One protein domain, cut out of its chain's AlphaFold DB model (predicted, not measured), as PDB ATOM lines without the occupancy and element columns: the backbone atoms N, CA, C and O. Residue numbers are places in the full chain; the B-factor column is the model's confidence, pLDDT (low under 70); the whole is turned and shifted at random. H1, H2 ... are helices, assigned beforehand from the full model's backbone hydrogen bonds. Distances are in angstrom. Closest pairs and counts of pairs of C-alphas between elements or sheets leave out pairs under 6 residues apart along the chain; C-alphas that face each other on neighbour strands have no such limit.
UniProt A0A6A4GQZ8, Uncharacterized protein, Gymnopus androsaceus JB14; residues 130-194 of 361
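What this domain is: This is residues 130 to 194 of the 361 residues of an uncharacterized protein of Gymnopus androsaceus JB14 (UniProt A0A6A4GQZ8). Four helices, H1 to H4, stand side by side in a small up-and-down bundle, each running against the one before it in the chain. H1 and H3, pointing the same way, are paired in the middle, and H2 and H4 pack on this pair from opposite sides, apart from each other. The turn at the H3 to H4 end sticks out with residues 176 to 181, of which 180 and 181 belong to H4. The printed part has 65 residues with four named helices in the order H1, H2, H3, H4 and no named strand, and its class is all helix. It is compact, with a radius of gyration of the C-alphas of 10.9 A, and spans 31 by 23 by 17 A.

Where its parts are: Find C-alpha 130 at (168.299, 130.084, 132.505); from there H1, residues 130 to 142, runs 18.0 A from first to last C-alpha. Go on to H2, residues 149 to 159, which is 15.4 A long and starts at C-alpha 149 at (174.277, 146.235, 127.638). H3, residues 163 to 172, is 14.1 A long. Last comes H4, residues 180 to 193, the longest helix at 20.2 A, ending at C-alpha 193 at (164.036, 129.677, 125.188).

How they stand to each other: Start at the hub, H1 and H3, which touch three other helices each. They touch each other at a shallow tilt of 3 degrees and run the same way; the closest C-alphas are those of Leu 137 and Arg 169, 6.7 A apart. H1 and H2 form a hairpin at a shallow tilt of 12 degrees, opposite ways, with the closest C-alphas, those of Ala 133 and Leu 156, 6.1 A apart. H2 and H3 form a hairpin at 15 degrees, their closest C-alphas being those of Leu 156 and His 166 at 7.2 A. H3 and H4 form the third hairpin at 17 degrees, where the C-alphas of Ile 172 and Leu 186 come closest, at 6.9 A. H1 and H4 touch, opposite ways at 14 degrees, the closest C-alphas being those of Trp 134 and Leu 190, 7.1 A apart. H2 and H4 are apart. In H1, H2 and H3 every O i to N i+4 pair is within hydrogen-bond range; in H4 it is 8 of 10.

The domain as a whole: Look for the two C-alphas farthest apart at Gln 160 and Asp 178, 31.7 A from each other. The printed part has no cut; the link from H2 to H3 is tight, those from H1 to H2 and from H3 to H4 are short, and none is long. The mean pLDDT of the printed part is 82.9, and residue 144 is the one printed residue under 70.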
ATOM      1  N   ALA A 130     168.989 129.860 133.776       83.56
ATOM      2  CA  ALA A 130     168.299 130.084 132.505       83.56
ATOM      3  C   ALA A 130     167.026 130.942 132.655       83.56
ATOM      4  O   ALA A 130     166.790 131.841 131.855       83.56
ATOM      5  N   ALA A 131     166.219 130.737 133.702       84.00
ATOM      6  CA  ALA A 131     165.026 131.552 133.947       84.00
ATOM      7  C   ALA A 131     165.390 132.990 134.359       84.00
ATOM      8  O   ALA A 131     164.668 133.933 134.036       84.00
ATOM      9  N   ARG A 132     166.519 133.189 135.046       84.31
ATOM     10  CA  ARG A 132     167.033 134.523 135.396       84.31
ATOM     11  C   ARG A 132     167.605 135.240 134.170       84.31
ATOM     12  O   ARG A 132     167.248 136.393 133.946       84.31
ATOM     13  N   ALA A 133     168.372 134.543 133.333       85.12
ATOM     14  CA  ALA A 133     168.848 135.040 132.041       85.12
ATOM     15  C   ALA A 133     167.691 135.392 131.091       85.12
ATOM     16  O   ALA A 133     167.722 136.434 130.440       85.12
ATOM     17  N   TRP A 134     166.632 134.578 131.074       90.56
ATOM     18  CA  TRP A 134     165.412 134.851 130.319       90.56
ATOM     19  C   TRP A 134     164.739 136.156 130.751       90.56
ATOM     20  O   TRP A 134     164.502 137.026 129.915       90.56
ATOM     21  N   ASN A 135     164.501 136.333 132.056       87.12
ATOM     22  CA  ASN A 135     163.912 137.564 132.587       87.12
ATOM     23  C   ASN A 135     164.798 138.797 132.316       87.12
ATOM     24  O   ASN A 135     164.274 139.853 131.975       87.12
ATOM     25  N   LEU A 136     166.126 138.654 132.424       87.38
ATOM     26  CA  LEU A 136     167.108 139.717 132.177       87.38
ATOM     27  C   LEU A 136     167.147 140.164 130.704       87.38
ATOM     28  O   LEU A 136     167.214 141.359 130.421       87.38
ATOM     29  N   LEU A 137     167.098 139.223 129.756       85.06
ATOM     30  CA  LEU A 137     167.028 139.554 128.330       85.06
ATOM     31  C   LEU A 137     165.651 140.081 127.923       85.06
ATOM     32  O   LEU A 137     165.568 140.927 127.036       85.06
ATOM     33  N   HIS A 138     164.584 139.621 128.580       86.56
ATOM     34  CA  HIS A 138     163.240 140.122 128.328       86.56
ATOM     35  C   HIS A 138     163.121 141.582 128.777       86.56
ATOM     36  O   HIS A 138     162.728 142.420 127.971       86.56
ATOM     37  N   SER A 139     163.528 141.922 130.007       82.94
ATOM     38  CA  SER A 139     163.498 143.310 130.493       82.94
ATOM     39  C   SER A 139     164.398 144.240 129.674       82.94
ATOM     40  O   SER A 139     163.992 145.352 129.344       82.94
ATOM     41  N   PHE A 140     165.568 143.765 129.226       84.50
ATOM     42  CA  PHE A 140     166.429 144.505 128.295       84.50
ATOM     43  C   PHE A 140     165.747 144.841 126.950       84.50
ATOM     44  O   PHE A 140     166.121 145.826 126.315       84.50
ATOM     45  N   MET A 141     164.734 144.073 126.527       81.56
ATOM     46  CA  MET A 141     163.930 144.357 125.329       81.56
ATOM     47  C   MET A 141     162.606 145.090 125.597       81.56
ATOM     48  O   MET A 141     162.070 145.690 124.665       81.56
ATOM     49  N   THR A 142     162.036 145.008 126.807       80.00
ATOM     50  CA  THR A 142     160.665 145.488 127.085       80.00
ATOM     51  C   THR A 142     160.551 146.683 128.020       80.00
ATOM     52  O   THR A 142     159.499 147.323 128.032       80.00
ATOM     53  N   ASP A 143     161.578 146.993 128.807       79.25
ATOM     54  CA  ASP A 143     161.489 148.042 129.821       79.25
ATOM     55  C   ASP A 143     161.746 149.428 129.211       79.25
ATOM     56  O   ASP A 143     162.667 149.612 128.418       79.25
ATOM     57  N   GLU A 144     160.992 150.453 129.634       69.69
ATOM     58  CA  GLU A 144     161.188 151.848 129.175       69.69
ATOM     59  C   GLU A 144     162.568 152.427 129.549       69.69
ATOM     60  O   GLU A 144     163.004 153.443 129.002       69.69
ATOM     61  N   LYS A 145     163.255 151.791 130.501       77.00
ATOM     62  CA  LYS A 145     164.627 152.098 130.898       77.00
ATOM     63  C   LYS A 145     165.392 150.777 131.082       77.00
ATOM     64  O   LYS A 145     165.531 150.330 132.222       77.00
ATOM     65  N   PRO A 146     165.869 150.154 129.993       74.88
ATOM     66  CA  PRO A 146     166.547 148.870 130.081       74.88
ATOM     67  C   PRO A 146     167.881 149.006 130.843       74.88
ATOM     68  O   PRO A 146     168.487 150.087 130.835       74.88
ATOM     69  N   PRO A 147     168.359 147.929 131.497       75.69
ATOM     70  CA  PRO A 147     169.725 147.863 132.018       75.69
ATOM     71  C   PRO A 147     170.748 148.093 130.897       75.69
ATOM     72  O   PRO A 147     170.465 147.883 129.715       75.69
ATOM     73  N   SER A 148     171.954 148.538 131.243       78.88
ATOM     74  CA  SER A 148     172.989 148.766 130.229       78.88
ATOM     75  C   SER A 148     173.452 147.444 129.601       78.88
ATOM     76  O   SER A 148     173.469 146.402 130.251       78.88
ATOM     77  N   GLY A 149     173.857 147.462 128.326       76.81
ATOM     78  CA  GLY A 149     174.277 146.235 127.638       76.81
ATOM     79  C   GLY A 149     175.422 145.504 128.354       76.81
ATOM     80  O   GLY A 149     175.468 144.273 128.347       76.81
ATOM     81  N   ASP A 150     176.328 146.241 128.998       75.69
ATOM     82  CA  ASP A 150     177.464 145.685 129.742       75.69
ATOM     83  C   ASP A 150     177.051 145.130 131.116       75.69
ATOM     84  O   ASP A 150     177.519 144.068 131.506       75.69
ATOM     85  N   GLU A 151     176.101 145.766 131.802       81.44
ATOM     86  CA  GLU A 151     175.442 145.245 133.014       81.44
ATOM     87  C   GLU A 151     174.703 143.929 132.723       81.44
ATOM     88  O   GLU A 151     174.915 142.937 133.419       81.44
ATOM     89  N   VAL A 152     173.952 143.864 131.616       83.12
ATOM     90  CA  VAL A 152     173.342 142.616 131.121       83.12
ATOM     91  C   VAL A 152     174.401 141.566 130.780       83.12
ATOM     92  O   VAL A 152     174.146 140.380 130.959       83.12
ATOM     93  N   LYS A 153     175.598 141.956 130.310       83.38
ATOM     94  CA  LYS A 153     176.691 140.994 130.091       83.38
ATOM     95  C   LYS A 153     177.150 140.402 131.419       83.38
ATOM     96  O   LYS A 153     177.098 139.189 131.571       83.38
ATOM     97  N   THR A 154     177.535 141.254 132.368       83.25
ATOM     98  CA  THR A 154     178.043 140.837 133.679       83.25
ATOM     99  C   THR A 154     177.039 139.948 134.404       83.25
ATOM    100  O   THR A 154     177.423 138.906 134.916       83.25
ATOM    101  N   SER A 155     175.743 140.276 134.375       82.75
ATOM    102  CA  SER A 155     174.721 139.429 135.000       82.75
ATOM    103  C   SER A 155     174.466 138.100 134.273       82.75
ATOM    104  O   SER A 155     174.016 137.164 134.923       82.75
ATOM    105  N   LEU A 156     174.756 137.959 132.972       85.19
ATOM    106  CA  LEU A 156     174.777 136.637 132.321       85.19
ATOM    107  C   LEU A 156     176.051 135.858 132.679       85.19
ATOM    108  O   LEU A 156     175.956 134.682 133.026       85.19
ATOM    109  N   ASP A 157     177.212 136.526 132.659       82.56
ATOM    110  CA  ASP A 157     178.504 135.946 133.051       82.56
ATOM    111  C   ASP A 157     178.439 135.401 134.506       82.56
ATOM    112  O   ASP A 157     178.880 134.287 134.783       82.56
ATOM    113  N   GLU A 158     177.818 136.147 135.433       86.50
ATOM    114  CA  GLU A 158     177.575 135.751 136.834       86.50
ATOM    115  C   GLU A 158     176.575 134.594 136.993       86.50
ATOM    116  O   GLU A 158     176.676 133.820 137.948       86.50
ATOM    117  N   LEU A 159     175.602 134.466 136.084       84.25
ATOM    118  CA  LEU A 159     174.620 133.377 136.103       84.25
ATOM    119  C   LEU A 159     175.173 132.061 135.530       84.25
ATOM    120  O   LEU A 159     174.513 131.036 135.691       84.25
ATOM    121  N   GLN A 160     176.353 132.069 134.896       79.81
ATOM    122  CA  GLN A 160     176.989 130.886 134.292       79.81
ATOM    123  C   GLN A 160     176.051 130.132 133.330       79.81
ATOM    124  O   GLN A 160     175.959 128.904 133.339       79.81
ATOM    125  N   VAL A 161     175.303 130.887 132.522       78.75
ATOM    126  CA  VAL A 161     174.394 130.335 131.510       78.75
ATOM    127  C   VAL A 161     175.117 130.058 130.192       78.75
ATOM    128  O   VAL A 161     176.143 130.661 129.895       78.75
ATOM    129  N   GLY A 162     174.582 129.123 129.400       79.06
ATOM    130  CA  GLY A 162     175.213 128.675 128.160       79.06
ATOM    131  C   GLY A 162     175.314 129.756 127.078       79.06
ATOM    132  O   GLY A 162     174.638 130.794 127.118       79.06
ATOM    133  N   GLU A 163     176.165 129.496 126.081       79.94
ATOM    134  CA  GLU A 163     176.443 130.415 124.970       79.94
ATOM    135  C   GLU A 163     175.176 130.892 124.244       79.94
ATOM    136  O   GLU A 163     175.166 131.997 123.703       79.94
ATOM    137  N   GLU A 164     174.086 130.120 124.262       85.12
ATOM    138  CA  GLU A 164     172.806 130.484 123.659       85.12
ATOM    139  C   GLU A 164     172.229 131.799 124.217       85.12
ATOM    140  O   GLU A 164     171.663 132.593 123.458       85.12
ATOM    141  N   TRP A 165     172.437 132.095 125.505       87.12
ATOM    142  CA  TRP A 165     171.978 133.340 126.137       87.12
ATOM    143  C   TRP A 165     172.866 134.527 125.764       87.12
ATOM    144  O   TRP A 165     172.367 135.616 125.470       87.12
ATOM    145  N   HIS A 166     174.180 134.313 125.682       84.31
ATOM    146  CA  HIS A 166     175.130 135.331 125.232       84.31
ATOM    147  C   HIS A 166     174.949 135.635 123.733       84.31
ATOM    148  O   HIS A 166     174.950 136.801 123.332       84.31
ATOM    149  N   ALA A 167     174.688 134.616 122.912       84.19
ATOM    150  CA  ALA A 167     174.327 134.755 121.505       84.19
ATOM    151  C   ALA A 167     172.992 135.497 121.329       84.19
ATOM    152  O   ALA A 167     172.888 136.358 120.452       84.19
ATOM    153  N   MET A 168     171.992 135.228 122.177       86.94
ATOM    154  CA  MET A 168     170.731 135.976 122.177       86.94
ATOM    155  C   MET A 168     170.955 137.451 122.553       86.94
ATOM    156  O   MET A 168     170.530 138.326 121.800       86.94
ATOM    157  N   ARG A 169     171.719 137.751 123.618       88.00
ATOM    158  CA  ARG A 169     172.130 139.129 123.974       88.00
ATOM    159  C   ARG A 169     172.776 139.853 122.789       88.00
ATOM    160  O   ARG A 169     172.428 140.994 122.501       88.00
ATOM    161  N   ILE A 170     173.712 139.195 122.100       84.62
ATOM    162  CA  ILE A 170     174.426 139.766 120.948       84.62
ATOM    163  C   ILE A 170     173.463 140.069 119.794       84.62
ATOM    164  O   ILE A 170     173.547 141.152 119.222       84.62
ATOM    165  N   ARG A 171     172.520 139.168 119.480       85.38
ATOM    166  CA  ARG A 171     171.496 139.408 118.447       85.38
ATOM    167  C   ARG A 171     170.588 140.583 118.803       85.38
ATOM    168  O   ARG A 171     170.334 141.415 117.943       85.38
ATOM    169  N   ILE A 172     170.150 140.682 120.060       85.06
ATOM    170  CA  ILE A 172     169.318 141.795 120.543       85.06
ATOM    171  C   ILE A 172     170.069 143.130 120.414       85.06
ATOM    172  O   ILE A 172     169.510 144.098 119.912       85.06
ATOM    173  N   MET A 173     171.357 143.175 120.771       82.88
ATOM    174  CA  MET A 173     172.201 144.370 120.601       82.88
ATOM    175  C   MET A 173     172.523 144.732 119.139       82.88
ATOM    176  O   MET A 173     173.071 145.805 118.895       82.88
ATOM    177  N   GLN A 174     172.229 143.853 118.175       80.94
ATOM    178  CA  GLN A 174     172.415 144.096 116.738       80.94
ATOM    179  C   GLN A 174     171.128 144.555 116.032       80.94
ATOM    180  O   GLN A 174     171.161 144.815 114.831       80.94
ATOM    181  N   VAL A 175     170.006 144.672 116.752       84.94
ATOM    182  CA  VAL A 175     168.760 145.237 116.221       84.94
ATOM    183  C   VAL A 175     168.909 146.752 116.073       84.94
ATOM    184  O   VAL A 175     169.247 147.444 117.033       84.94
ATOM    185  N   GLU A 176     168.635 147.284 114.881       79.12
ATOM    186  CA  GLU A 176     168.515 148.733 114.693       79.12
ATOM    187  C   GLU A 176     167.268 149.241 115.441       79.12
ATOM    188  O   GLU A 176     166.222 148.597 115.368       79.12
ATOM    189  N   PRO A 177     167.320 150.387 116.150       72.19
ATOM    190  CA  PRO A 177     166.241 150.816 117.051       72.19
ATOM    191  C   PRO A 177     164.896 151.086 116.355       72.19
ATOM    192  O   PRO A 177     163.862 151.093 117.020       72.19
ATOM    193  N   ASP A 178     164.901 151.274 115.032       78.56
ATOM    194  CA  ASP A 178     163.700 151.440 114.209       78.56
ATOM    195  C   ASP A 178     163.163 150.104 113.632       78.56
ATOM    196  O   ASP A 178     162.026 150.059 113.149       78.56
ATOM    197  N   ASP A 179     163.918 148.993 113.702       83.06
ATOM    198  CA  ASP A 179     163.478 147.669 113.225       83.06
ATOM    199  C   ASP A 179     162.613 146.942 114.267       83.06
ATOM    200  O   ASP A 179     162.973 145.951 114.917       83.06
ATOM    201  N   ALA A 180     161.384 147.437 114.372       82.94
ATOM    202  CA  ALA A 180     160.342 146.830 115.178       82.94
ATOM    203  C   ALA A 180     159.920 145.427 114.693       82.94
ATOM    204  O   ALA A 180     159.095 144.805 115.363       82.94
ATOM    205  N   GLU A 181     160.370 144.915 113.540       83.06
ATOM    206  CA  GLU A 181     160.068 143.550 113.077       83.06
ATOM    207  C   GLU A 181     161.131 142.552 113.553       83.06
ATOM    208  O   GLU A 181     160.768 141.547 114.170       83.06
ATOM    209  N   ALA A 182     162.422 142.871 113.418       79.50
ATOM    210  CA  ALA A 182     163.509 142.105 114.029       79.50
ATOM    211  C   ALA A 182     163.375 142.031 115.559       79.50
ATOM    212  O   ALA A 182     163.507 140.943 116.127       79.50
ATOM    213  N   ALA A 183     163.010 143.135 116.223       81.94
ATOM    214  CA  ALA A 183     162.736 143.142 117.662       81.94
ATOM    215  C   ALA A 183     161.623 142.143 118.054       81.94
ATOM    216  O   ALA A 183     161.779 141.365 118.996       81.94
ATOM    217  N   ARG A 184     160.518 142.097 117.293       80.94
ATOM    218  CA  ARG A 184     159.420 141.135 117.518       80.94
ATOM    219  C   ARG A 184     159.826 139.695 117.202       80.94
ATOM    220  O   ARG A 184     159.416 138.789 117.926       80.94
ATOM    221  N   MET A 185     160.644 139.464 116.172       87.12
ATOM    222  CA  MET A 185     161.187 138.133 115.881       87.12
ATOM    223  C   MET A 185     162.100 137.623 117.000       87.12
ATOM    224  O   MET A 185     162.022 136.445 117.342       87.12
ATOM    225  N   LEU A 186     162.938 138.483 117.584       86.12
ATOM    226  CA  LEU A 186     163.853 138.095 118.661       86.12
ATOM    227  C   LEU A 186     163.132 137.886 119.996       86.12
ATOM    228  O   LEU A 186     163.401 136.881 120.644       86.12
ATOM    229  N   LEU A 187     162.125 138.700 120.340       85.75
ATOM    230  CA  LEU A 187     161.214 138.397 121.456       85.75
ATOM    231  C   LEU A 187     160.531 137.026 121.280       85.75
ATOM    232  O   LEU A 187     160.468 136.234 122.219       85.75
ATOM    233  N   ALA A 188     160.088 136.696 120.063       87.25
ATOM    234  CA  ALA A 188     159.485 135.397 119.752       87.25
ATOM    235  C   ALA A 188     160.491 134.223 119.697       87.25
ATOM    236  O   ALA A 188     160.073 133.064 119.749       87.25
ATOM    237  N   GLN A 189     161.800 134.485 119.590       85.25
ATOM    238  CA  GLN A 189     162.848 133.477 119.808       85.25
ATOM    239  C   GLN A 189     163.165 133.332 121.302       85.25
ATOM    240  O   GLN A 189     163.297 132.210 121.781       85.25
ATOM    241  N   LEU A 190     163.210 134.437 122.050       86.94
ATOM    242  CA  LEU A 190     163.457 134.448 123.489       86.94
ATOM    243  C   LEU A 190     162.343 133.725 124.265       86.94
ATOM    244  O   LEU A 190     162.647 132.891 125.110       86.94
ATOM    245  N   GLU A 191     161.060 133.941 123.950       87.06
ATOM    246  CA  GLU A 191     159.945 133.163 124.538       87.06
ATOM    247  C   GLU A 191     160.064 131.648 124.263       87.06
ATOM    248  O   GLU A 191     159.695 130.847 125.114       87.06
ATOM    249  N   LYS A 192     160.665 131.213 123.143       88.06
ATOM    250  CA  LYS A 192     160.937 129.778 122.899       88.06
ATOM    251  C   LYS A 192     162.078 129.214 123.748       88.06
ATOM    252  O   LYS A 192     162.150 128.002 123.911       88.06
ATOM    253  N   MET A 193     162.962 130.065 124.266       83.75
ATOM    254  CA  MET A 193     164.036 129.677 125.188       83.75
ATOM    255  C   MET A 193     163.584 129.684 126.655       83.75
ATOM    256  O   MET A 193     164.372 129.354 127.538       83.75
ATOM    257  N   LYS A 194     162.336 130.071 126.941       86.81
ATOM    258  CA  LYS A 194     161.796 130.150 128.300       86.81
ATOM    259  C   LYS A 194     161.792 128.762 128.951       86.81
ATOM    260  O   LYS A 194     161.082 127.877 128.471       86.81
TER     261      LYS A 194